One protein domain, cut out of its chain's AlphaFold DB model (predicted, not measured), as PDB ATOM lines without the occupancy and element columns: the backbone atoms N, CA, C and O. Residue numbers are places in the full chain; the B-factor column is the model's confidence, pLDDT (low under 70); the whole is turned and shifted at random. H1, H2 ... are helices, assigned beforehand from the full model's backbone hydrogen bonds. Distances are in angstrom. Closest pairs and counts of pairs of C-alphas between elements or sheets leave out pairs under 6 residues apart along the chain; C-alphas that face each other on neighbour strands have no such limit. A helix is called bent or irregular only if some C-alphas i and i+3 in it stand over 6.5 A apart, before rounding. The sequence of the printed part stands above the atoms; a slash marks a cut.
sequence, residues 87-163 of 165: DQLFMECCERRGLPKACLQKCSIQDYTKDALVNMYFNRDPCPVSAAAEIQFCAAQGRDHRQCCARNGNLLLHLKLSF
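What this domain is: This is residues 87 to 163 of the 165 residues of the protein "DB domain-containing protein" of Wuchereria bancrofti (UniProt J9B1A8). Picture two unequal lobes: a larger one built round the long helix H4, with H1 packed on its later half, H3 at its beginning and short H2 nearby, and a small one that holds H5 and H6. Residues 140 to 145 run between the lobes. The printed part has 77 residues with six named helices, H1 to H6 in that order, and no named strand; its class is all helix. It is compact, with a radius of gyration of the C-alphas of 12.3 A and spans of 35 by 27 by 22 A.

Where its parts are: Find C-alpha 87 at (66.438, -7.652, 4.572); from there H1 runs 14.2 A through residue 96. Next come H2, residues 101 to 104, 4.9 A, and H3, residues 114 to 121, 10.5 A. At C-alpha 129, (80.447, 5.320, 12.281), H4 begins; it runs 15.4 A to residue 139 and is only just irregular, with C-alphas 130 and 133 6.7 A apart. H5 is residues 146 to 152, 9.9 A, and H6, residues 158 to 161, 5.3 A, ends at C-alpha 161, (69.400, 8.240, 20.483).

How they stand to each other: Look at Phe 90 and Cys 138, the closest C-alphas of H1 and H4, 5.6 A apart: these helices touch at a steep tilt of 52 degrees, opposite ways. H1 and H2 only just touch, with 3 pairs of C-alphas within 8 A, the closest those of Cys 94 and Leu 104 at 6.6 A. H3 and H4 form a helical hairpin and touch, closest at the C-alphas of Met 120 and Val 129, 5.2 A, at an only just steep tilt of 37 degrees. H5 and H6 only just touch, with 3 such pairs, closest at the C-alphas of Cys 149 and His 158, 6.8 A; both are apart from H4. Each O i to N i+4 pair is within hydrogen-bond range in H1, H3 and H5, and 5 of 7 in H4; H2 and H6 are too short for such a pair.

The domain as a whole: The C-alphas of Lys 101 and Arg 151 are the two farthest apart, at 35.1 A. The printed part has no cut and no long link. Its mean pLDDT is 81.2, but look at residues 153 to 163: there the model's confidence is under 70.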
ATOM      1  N   ASP A  87      65.145  -7.996   5.175       88.00
ATOM      2  CA  ASP A  87      66.438  -7.652   4.572       88.00
ATOM      3  C   ASP A  87      66.304  -6.861   3.261       88.00
ATOM      4  O   ASP A  87      67.049  -5.909   3.040       88.00
ATOM      5  N   GLN A  88      65.332  -7.191   2.402       90.75
ATOM      6  CA  GLN A  88      65.059  -6.418   1.184       90.75
ATOM      7  C   GLN A  88      64.589  -4.999   1.518       90.75
ATOM      8  O   GLN A  88      65.072  -4.036   0.925       90.75
ATOM      9  N   LEU A  89      63.689  -4.856   2.497       89.50
ATOM     10  CA  LEU A  89      63.222  -3.544   2.960       89.50
ATOM     11  C   LEU A  89      64.363  -2.721   3.576       89.50
ATOM     12  O   LEU A  89      64.441  -1.506   3.380       89.50
ATOM     13  N   PHE A  90      65.263  -3.386   4.300       90.94
ATOM     14  CA  PHE A  90      66.434  -2.757   4.893       90.94
ATOM     15  C   PHE A  90      67.415  -2.267   3.817       90.94
ATOM     16  O   PHE A  90      67.799  -1.094   3.823       90.94
ATOM     17  N   MET A  91      67.757  -3.124   2.853       92.12
ATOM     18  CA  MET A  91      68.643  -2.772   1.746       92.12
ATOM     19  C   MET A  91      68.078  -1.614   0.916       92.12
ATOM     20  O   MET A  91      68.781  -0.634   0.671       92.12
ATOM     21  N   GLU A  92      66.790  -1.668   0.563       93.00
ATOM     22  CA  GLU A  92      66.114  -0.611  -0.200       93.00
ATOM     23  C   GLU A  92      66.186   0.745   0.530       93.00
ATOM     24  O   GLU A  92      66.441   1.788  -0.080       93.00
ATOM     25  N   CYS A  93      66.015   0.746   1.856       92.69
ATOM     26  CA  CYS A  93      66.147   1.957   2.665       92.69
ATOM     27  C   CYS A  93      67.581   2.511   2.652       92.69
ATOM     28  O   CYS A  93      67.764   3.722   2.497       92.69
ATOM     29  N   CYS A  94      68.596   1.648   2.759       93.31
ATOM     30  CA  CYS A  94      69.995   2.069   2.714       93.31
ATOM     31  C   CYS A  94      70.386   2.693   1.368       93.31
ATOM     32  O   CYS A  94      71.100   3.699   1.327       93.31
ATOM     33  N   GLU A  95      69.905   2.122   0.265       93.75
ATOM     34  CA  GLU A  95      70.136   2.664  -1.073       93.75
ATOM     35  C   GLU A  95      69.444   4.013  -1.258       93.75
ATOM     36  O   GLU A  95      70.061   4.964  -1.739       93.75
ATOM     37  N   ARG A  96      68.196   4.140  -0.793       94.25
ATOM     38  CA  ARG A  96      67.427   5.390  -0.862       94.25
ATOM     39  C   ARG A  96      68.072   6.528  -0.070       94.25
ATOM     40  O   ARG A  96      67.987   7.682  -0.478       94.25
ATOM     41  N   ARG A  97      68.715   6.214   1.057       92.31
ATOM     42  CA  ARG A  97      69.483   7.172   1.869       92.31
ATOM     43  C   ARG A  97      70.868   7.484   1.287       92.31
ATOM     44  O   ARG A  97      71.547   8.363   1.804       92.31
ATOM     45  N   GLY A  98      71.281   6.804   0.214       92.81
ATOM     46  CA  GLY A  98      72.538   7.075  -0.482       92.81
ATOM     47  C   GLY A  98      73.778   6.628   0.291       92.81
ATOM     48  O   GLY A  98      74.818   7.283   0.209       92.81
ATOM     49  N   LEU A  99      73.688   5.538   1.062       91.88
ATOM     50  CA  LEU A  99      74.845   5.033   1.799       91.88
ATOM     51  C   LEU A  99      75.939   4.528   0.842       91.88
ATOM     52  O   LEU A  99      75.640   3.938  -0.201       91.88
ATOM     53  N   PRO A 100      77.228   4.707   1.193       92.12
ATOM     54  CA  PRO A 100      78.318   4.209   0.368       92.12
ATOM     55  C   PRO A 100      78.274   2.679   0.292       92.12
ATOM     56  O   PRO A 100      77.875   2.002   1.241       92.12
ATOM     57  N   LYS A 101      78.748   2.113  -0.822       89.50
ATOM     58  CA  LYS A 101      78.708   0.661  -1.090       89.50
ATOM     59  C   LYS A 101      79.373  -0.180   0.014       89.50
ATOM     60  O   LYS A 101      78.895  -1.271   0.302       89.50
ATOM     61  N   ALA A 102      80.401   0.353   0.684       90.69
ATOM     62  CA  ALA A 102      81.035  -0.275   1.848       90.69
ATOM     63  C   ALA A 102      80.072  -0.489   3.033       90.69
ATOM     64  O   ALA A 102      80.216  -1.452   3.779       90.69
ATOM     65  N   CYS A 103      79.082   0.392   3.196       91.75
ATOM     66  CA  CYS A 103      78.044   0.283   4.218       91.75
ATOM     67  C   CYS A 103      76.856  -0.573   3.770       91.75
ATOM     68  O   CYS A 103      76.230  -1.202   4.616       91.75
ATOM     69  N   LEU A 104      76.569  -0.655   2.464       91.75
ATOM     70  CA  LEU A 104      75.488  -1.512   1.953       91.75
ATOM     71  C   LEU A 104      75.720  -2.992   2.269       91.75
ATOM     72  O   LEU A 104      74.768  -3.715   2.520       91.75
ATOM     73  N   GLN A 105      76.982  -3.428   2.356       90.19
ATOM     74  CA  GLN A 105      77.332  -4.784   2.804       90.19
ATOM     75  C   GLN A 105      76.866  -5.092   4.239       90.19
ATOM     76  O   GLN A 105      76.809  -6.251   4.623       90.19
ATOM     77  N   LYS A 106      76.523  -4.070   5.036       88.81
ATOM     78  CA  LYS A 106      75.981  -4.215   6.395       88.81
ATOM     79  C   LYS A 106      74.467  -3.960   6.469       88.81
ATOM     80  O   LYS A 106      73.924  -3.940   7.565       88.81
ATOM     81  N   CYS A 107      73.773  -3.763   5.345       90.44
ATOM     82  CA  CYS A 107      72.325  -3.498   5.300       90.44
ATOM     83  C   CYS A 107      71.495  -4.788   5.212       90.44
ATOM     84  O   CYS A 107      70.652  -4.953   4.334       90.44
ATOM     85  N   SER A 108      71.775  -5.709   6.130       89.56
ATOM     86  CA  SER A 108      71.147  -7.023   6.284       89.56
ATOM     87  C   SER A 108      71.039  -7.317   7.779       89.56
ATOM     88  O   SER A 108      71.919  -6.932   8.554       89.56
ATOM     89  N   ILE A 109      69.967  -7.981   8.213       85.31
ATOM     90  CA  ILE A 109      69.745  -8.314   9.629       85.31
ATOM     91  C   ILE A 109      70.843  -9.247  10.155       85.31
ATOM     92  O   ILE A 109      71.172  -9.203  11.340       85.31
ATOM     93  N   GLN A 110      71.434 -10.066   9.282       85.62
ATOM     94  CA  GLN A 110      72.468 -11.032   9.655       85.62
ATOM     95  C   GLN A 110      73.850 -10.382   9.803       85.62
ATOM     96  O   GLN A 110      74.604 -10.732  10.708       85.62
ATOM     97  N   ASP A 111      74.165  -9.409   8.949       86.25
ATOM     98  CA  ASP A 111      75.486  -8.770   8.892       86.25
ATOM     99  C   ASP A 111      75.609  -7.579   9.851       86.25
ATOM    100  O   ASP A 111      76.708  -7.208  10.283       86.25
ATOM    101  N   TYR A 112      74.476  -6.984  10.231       85.56
ATOM    102  CA  TYR A 112      74.420  -5.861  11.159       85.56
ATOM    103  C   TYR A 112      74.435  -6.311  12.628       85.56
ATOM    104  O   TYR A 112      73.475  -6.145  13.382       85.56
ATOM    105  N   THR A 113      75.557  -6.893  13.051       87.81
ATOM    106  CA  THR A 113      75.756  -7.376  14.424       87.81
ATOM    107  C   THR A 113      76.393  -6.326  15.339       87.81
ATOM    108  O   THR A 113      76.894  -5.281  14.909       87.81
ATOM    109  N   LYS A 114      76.425  -6.618  16.647       86.38
ATOM    110  CA  LYS A 114      77.134  -5.790  17.634       86.38
ATOM    111  C   LYS A 114      78.619  -5.640  17.285       86.38
ATOM    112  O   LYS A 114      79.147  -4.540  17.413       86.38
ATOM    113  N   ASP A 115      79.272  -6.706  16.832       87.19
ATOM    114  CA  ASP A 115      80.700  -6.687  16.502       87.19
ATOM    115  C   ASP A 115      80.981  -5.829  15.266       87.19
ATOM    116  O   ASP A 115      81.927  -5.043  15.264       87.19
ATOM    117  N   ALA A 116      80.101  -5.883  14.261       85.56
ATOM    118  CA  ALA A 116      80.150  -4.973  13.120       85.56
ATOM    119  C   ALA A 116      80.013  -3.506  13.566       85.56
ATOM    120  O   ALA A 116      80.771  -2.647  13.123       85.56
ATOM    121  N   LEU A 117      79.104  -3.199  14.495       87.75
ATOM    122  CA  LEU A 117      78.951  -1.839  15.017       87.75
ATOM    123  C   LEU A 117      80.179  -1.365  15.815       87.75
ATOM    124  O   LEU A 117      80.569  -0.199  15.727       87.75
ATOM    125  N   VAL A 118      80.787  -2.256  16.599       89.25
ATOM    126  CA  VAL A 118      82.010  -1.975  17.365       89.25
ATOM    127  C   VAL A 118      83.190  -1.719  16.423       89.25
ATOM    128  O   VAL A 118      83.926  -0.749  16.606       89.25
ATOM    129  N   ASN A 119      83.334  -2.520  15.372       89.88
ATOM    130  CA  ASN A 119      84.384  -2.349  14.372       89.88
ATOM    131  C   ASN A 119      84.219  -1.051  13.566       89.88
ATOM    132  O   ASN A 119      85.212  -0.364  13.324       89.88
ATOM    133  N   MET A 120      82.988  -0.646  13.237       88.00
ATOM    134  CA  MET A 120      82.704   0.678  12.664       88.00
ATOM    135  C   MET A 120      83.081   1.820  13.617       88.00
ATOM    136  O   MET A 120      83.632   2.826  13.181       88.00
ATOM    137  N   TYR A 121      82.815   1.673  14.921       88.31
ATOM    138  CA  TYR A 121      83.174   2.681  15.925       88.31
ATOM    139  C   TYR A 121      84.691   2.872  16.043       88.31
ATOM    140  O   TYR A 121      85.172   3.998  16.133       88.31
ATOM    141  N   PHE A 122      85.450   1.777  15.990       92.50
ATOM    142  CA  PHE A 122      86.913   1.809  16.023       92.50
ATOM    143  C   PHE A 122      87.560   2.026  14.647       92.50
ATOM    144  O   PHE A 122      88.774   1.854  14.525       92.50
ATOM    145  N   ASN A 123      86.781   2.387  13.617       88.56
ATOM    146  CA  ASN A 123      87.244   2.561  12.233       88.56
ATOM    147  C   ASN A 123      88.049   1.356  11.698       88.56
ATOM    148  O   ASN A 123      88.985   1.509  10.916       88.56
ATOM    149  N   ARG A 124      87.714   0.145  12.154       90.50
ATOM    150  CA  ARG A 124      88.254  -1.123  11.636       90.50
ATOM    151  C   ARG A 124      87.481  -1.610  10.413       90.50
ATOM    152  O   ARG A 124      88.022  -2.376   9.624       90.50
ATOM    153  N   ASP A 125      86.241  -1.157  10.264       88.81
ATOM    154  CA  ASP A 125      85.424  -1.376   9.076       88.81
ATOM    155  C   ASP A 125      85.589  -0.239   8.053       88.81
ATOM    156  O   ASP A 125      85.763   0.918   8.438       88.81
ATOM    157  N   PRO A 126      85.439  -0.529   6.745       89.25
ATOM    158  CA  PRO A 126      85.437   0.493   5.694       89.25
ATOM    159  C   PRO A 126      84.189   1.394   5.727       89.25
ATOM    160  O   PRO A 126      84.150   2.424   5.056       89.25
ATOM    161  N   CYS A 127      83.152   1.008   6.480       89.69
ATOM    162  CA  CYS A 127      81.960   1.817   6.703       89.69
ATOM    163  C   CYS A 127      82.155   2.711   7.946       89.69
ATOM    164  O   CYS A 127      82.337   2.174   9.043       89.69
ATOM    165  N   PRO A 128      82.103   4.050   7.820       89.25
ATOM    166  CA  PRO A 128      82.324   4.956   8.943       89.25
ATOM    167  C   PRO A 128      81.165   4.927   9.947       89.25
ATOM    168  O   PRO A 128      80.005   4.712   9.591       89.25
ATOM    169  N   VAL A 129      81.458   5.251  11.210       88.94
ATOM    170  CA  VAL A 129      80.447   5.320  12.281       88.94
ATOM    171  C   VAL A 129      79.343   6.358  12.028       88.94
ATOM    172  O   VAL A 129      78.247   6.220  12.566       88.94
ATOM    173  N   SER A 130      79.587   7.369  11.189       87.69
ATOM    174  CA  SER A 130      78.587   8.381  10.815       87.69
ATOM    175  C   SER A 130      77.374   7.782  10.098       87.69
ATOM    176  O   SER A 130      76.259   8.260  10.288       87.69
ATOM    177  N   ALA A 131      77.559   6.694   9.347       89.00
ATOM    178  CA  ALA A 131      76.469   5.985   8.682       89.00
ATOM    179  C   ALA A 131      75.629   5.134   9.652       89.00
ATOM    180  O   ALA A 131      74.530   4.713   9.304       89.00
ATOM    181  N   ALA A 132      76.103   4.887  10.881       87.56
ATOM    182  CA  ALA A 132      75.431   3.983  11.815       87.56
ATOM    183  C   ALA A 132      74.014   4.450  12.189       87.56
ATOM    184  O   ALA A 132      73.134   3.612  12.359       87.56
ATOM    185  N   ALA A 133      73.773   5.760  12.298       86.88
ATOM    186  CA  ALA A 133      72.448   6.291  12.628       86.88
ATOM    187  C   ALA A 133      71.418   6.003  11.520       86.88
ATOM    188  O   ALA A 133      70.302   5.572  11.803       86.88
ATOM    189  N   GLU A 134      71.822   6.165  10.260       88.88
ATOM    190  CA  GLU A 134      70.994   5.882   9.085       88.88
ATOM    191  C   GLU A 134      70.701   4.383   8.950       88.88
ATOM    192  O   GLU A 134      69.557   3.981   8.737       88.88
ATOM    193  N   ILE A 135      71.715   3.541   9.171       88.25
ATOM    194  CA  ILE A 135      71.566   2.080   9.159       88.25
ATOM    195  C   ILE A 135      70.590   1.635  10.261       88.25
ATOM    196  O   ILE A 135      69.699   0.830  10.007       88.25
ATOM    197  N   GLN A 136      70.698   2.198  11.471       87.38
ATOM    198  CA  GLN A 136      69.783   1.900  12.583       87.38
ATOM    199  C   GLN A 136      68.352   2.362  12.307       87.38
ATOM    200  O   GLN A 136      67.407   1.649  12.641       87.38
ATOM    201  N   PHE A 137      68.180   3.525  11.677       87.56
ATOM    202  CA  PHE A 137      66.869   4.016  11.261       87.56
ATOM    203  C   PHE A 137      66.212   3.066  10.252       87.56
ATOM    204  O   PHE A 137      65.035   2.728  10.392       87.56
ATOM    205  N   CYS A 138      66.978   2.606   9.262       89.19
ATOM    206  CA  CYS A 138      66.493   1.674   8.252       89.19
ATOM    207  C   CYS A 138      66.182   0.289   8.836       89.19
ATOM    208  O   CYS A 138      65.127  -0.267   8.536       89.19
ATOM    209  N   ALA A 139      67.019  -0.223   9.742       87.94
ATOM    210  CA  ALA A 139      66.748  -1.464  10.469       87.94
ATOM    211  C   ALA A 139      65.460  -1.372  11.315       87.94
ATOM    212  O   ALA A 139      64.705  -2.336  11.420       87.94
ATOM    213  N   ALA A 140      65.175  -0.192  11.877       85.94
ATOM    214  CA  ALA A 140      63.945   0.109  12.610       85.94
ATOM    215  C   ALA A 140      62.735   0.418  11.701       85.94
ATOM    216  O   ALA A 140      61.666   0.772  12.202       85.94
ATOM    217  N   GLN A 141      62.891   0.337  10.374       82.19
ATOM    218  CA  GLN A 141      61.862   0.684   9.385       82.19
ATOM    219  C   GLN A 141      61.286   2.099   9.590       82.19
ATOM    220  O   GLN A 141      60.116   2.359   9.307       82.19
ATOM    221  N   GLY A 142      62.091   3.011  10.142       74.81
ATOM    222  CA  GLY A 142      61.682   4.375  10.467       74.81
ATOM    223  C   GLY A 142      60.622   4.507  11.564       74.81
ATOM    224  O   GLY A 142      59.994   5.561  11.669       74.81
ATOM    225  N   ARG A 143      60.404   3.470  12.383       76.56
ATOM    226  CA  ARG A 143      59.480   3.518  13.525       76.56
ATOM    227  C   ARG A 143      60.208   3.936  14.799       76.56
ATOM    228  O   ARG A 143      61.357   3.565  15.034       76.56
ATOM    229  N   ASP A 144      59.525   4.693  15.652       76.69
ATOM    230  CA  ASP A 144      60.067   5.082  16.951       76.69
ATOM    231  C   ASP A 144      59.890   3.934  17.962       76.69
ATOM    232  O   ASP A 144      58.784   3.634  18.418       76.69
ATOM    233  N   HIS A 145      60.997   3.279  18.310       78.06
ATOM    234  CA  HIS A 145      61.025   2.193  19.290       78.06
ATOM    235  C   HIS A 145      61.362   2.656  20.717       78.06
ATOM    236  O   HIS A 145      61.507   1.801  21.592       78.06
ATOM    237  N   ARG A 146      61.442   3.964  21.013       76.69
ATOM    238  CA  ARG A 146      61.848   4.480  22.341       76.69
ATOM    239  C   ARG A 146      61.015   3.885  23.474       76.69
ATOM    240  O   ARG A 146      61.571   3.413  24.460       76.69
ATOM    241  N   GLN A 147      59.690   3.821  23.316       76.88
ATOM    242  CA  GLN A 147      58.795   3.259  24.340       76.88
ATOM    243  C   GLN A 147      58.968   1.747  24.548       76.88
ATOM    244  O   GLN A 147      58.714   1.245  25.643       76.88
ATOM    245  N   CYS A 148      59.354   1.023  23.495       73.31
ATOM    246  CA  CYS A 148      59.654  -0.405  23.564       73.31
ATOM    247  C   CYS A 148      61.020  -0.626  24.229       73.31
ATOM    248  O   CYS A 148      61.131  -1.438  25.142       73.31
ATOM    249  N   CYS A 149      62.030   0.166  23.857       74.25
ATOM    250  CA  CYS A 149      63.361   0.139  24.461       74.25
ATOM    251  C   CYS A 149      63.339   0.505  25.951       74.25
ATOM    252  O   CYS A 149      63.998  -0.159  26.745       74.25
ATOM    253  N   ALA A 150      62.552   1.513  26.345       79.06
ATOM    254  CA  ALA A 150      62.409   1.923  27.742       79.06
ATOM    255  C   ALA A 150      61.787   0.826  28.624       79.06
ATOM    256  O   ALA A 150      62.107   0.734  29.804       79.06
ATOM    257  N   ARG A 151      60.914  -0.017  28.052       76.88
ATOM    258  CA  ARG A 151      60.258  -1.124  28.765       76.88
ATOM    259  C   ARG A 151      61.061  -2.427  28.748       76.88
ATOM    260  O   ARG A 151      61.054  -3.133  29.748       76.88
ATOM    261  N   ASN A 152      61.740  -2.738  27.642       71.62
ATOM    262  CA  ASN A 152      62.352  -4.053  27.407       71.62
ATOM    263  C   ASN A 152      63.891  -4.076  27.515       71.62
ATOM    264  O   ASN A 152      64.494  -5.137  27.387       71.62
ATOM    265  N   GLY A 153      64.543  -2.941  27.801       56.56
ATOM    266  CA  GLY A 153      65.893  -2.924  28.383       56.56
ATOM    267  C   GLY A 153      67.058  -3.359  27.482       56.56
ATOM    268  O   GLY A 153      68.173  -3.530  27.971       56.56
ATOM    269  N   ASN A 154      66.876  -3.485  26.168       58.81
ATOM    270  CA  ASN A 154      67.971  -3.629  25.203       58.81
ATOM    271  C   ASN A 154      68.678  -2.269  24.995       58.81
ATOM    272  O   ASN A 154      68.533  -1.570  23.993       58.81
ATOM    273  N   LEU A 155      69.454  -1.909  26.021       45.53
ATOM    274  CA  LEU A 155      70.103  -0.631  26.331       45.53
ATOM    275  C   LEU A 155      71.037  -0.056  25.241       45.53
ATOM    276  O   LEU A 155      71.375   1.124  25.281       45.53
ATOM    277  N   LEU A 156      71.449  -0.847  24.245       47.81
ATOM    278  CA  LEU A 156      72.489  -0.443  23.286       47.81
ATOM    279  C   LEU A 156      72.012   0.582  22.234       47.81
ATOM    280  O   LEU A 156      72.842   1.280  21.657       47.81
ATOM    281  N   LEU A 157      70.697   0.736  22.023       50.59
ATOM    282  CA  LEU A 157      70.143   1.768  21.128       50.59
ATOM    283  C   LEU A 157      69.716   3.060  21.851       50.59
ATOM    284  O   LEU A 157      69.746   4.134  21.253       50.59
ATOM    285  N   HIS A 158      69.343   2.993  23.133       45.28
ATOM    286  CA  HIS A 158      68.772   4.154  23.831       45.28
ATOM    287  C   HIS A 158      69.825   5.213  24.205       45.28
ATOM    288  O   HIS A 158      69.524   6.409  24.198       45.28
ATOM    289  N   LEU A 159      71.075   4.801  24.473       42.00
ATOM    290  CA  LEU A 159      72.152   5.750  24.789       42.00
ATOM    291  C   LEU A 159      72.664   6.532  23.569       42.00
ATOM    292  O   LEU A 159      73.117   7.658  23.746       42.00
ATOM    293  N   LYS A 160      72.556   6.006  22.339       45.66
ATOM    294  CA  LYS A 160      72.913   6.769  21.123       45.66
ATOM    295  C   LYS A 160      71.798   7.711  20.661       45.66
ATOM    296  O   LYS A 160      72.106   8.788  20.164       45.66
ATOM    297  N   LEU A 161      70.522   7.367  20.873       45.38
ATOM    298  CA  LEU A 161      69.400   8.240  20.483       45.38
ATOM    299  C   LEU A 161      69.220   9.475  21.381       45.38
ATOM    300  O   LEU A 161      68.636  10.453  20.929       45.38
ATOM    301  N   SER A 162      69.701   9.441  22.629       37.78
ATOM    302  CA  SER A 162      69.588  10.583  23.559       37.78
ATOM    303  C   SER A 162      70.779  11.550  23.496       37.78
ATOM    304  O   SER A 162      70.759  12.558  24.184       37.78
ATOM    305  N   PHE A 163      71.822  11.236  22.719       34.94
ATOM    306  CA  PHE A 163      73.040  12.054  22.596       34.94
ATOM    307  C   PHE A 163      73.205  12.705  21.209       34.94
ATOM    308  O   PHE A 163      74.216  13.354  20.958       34.94
TER     309      PHE A 163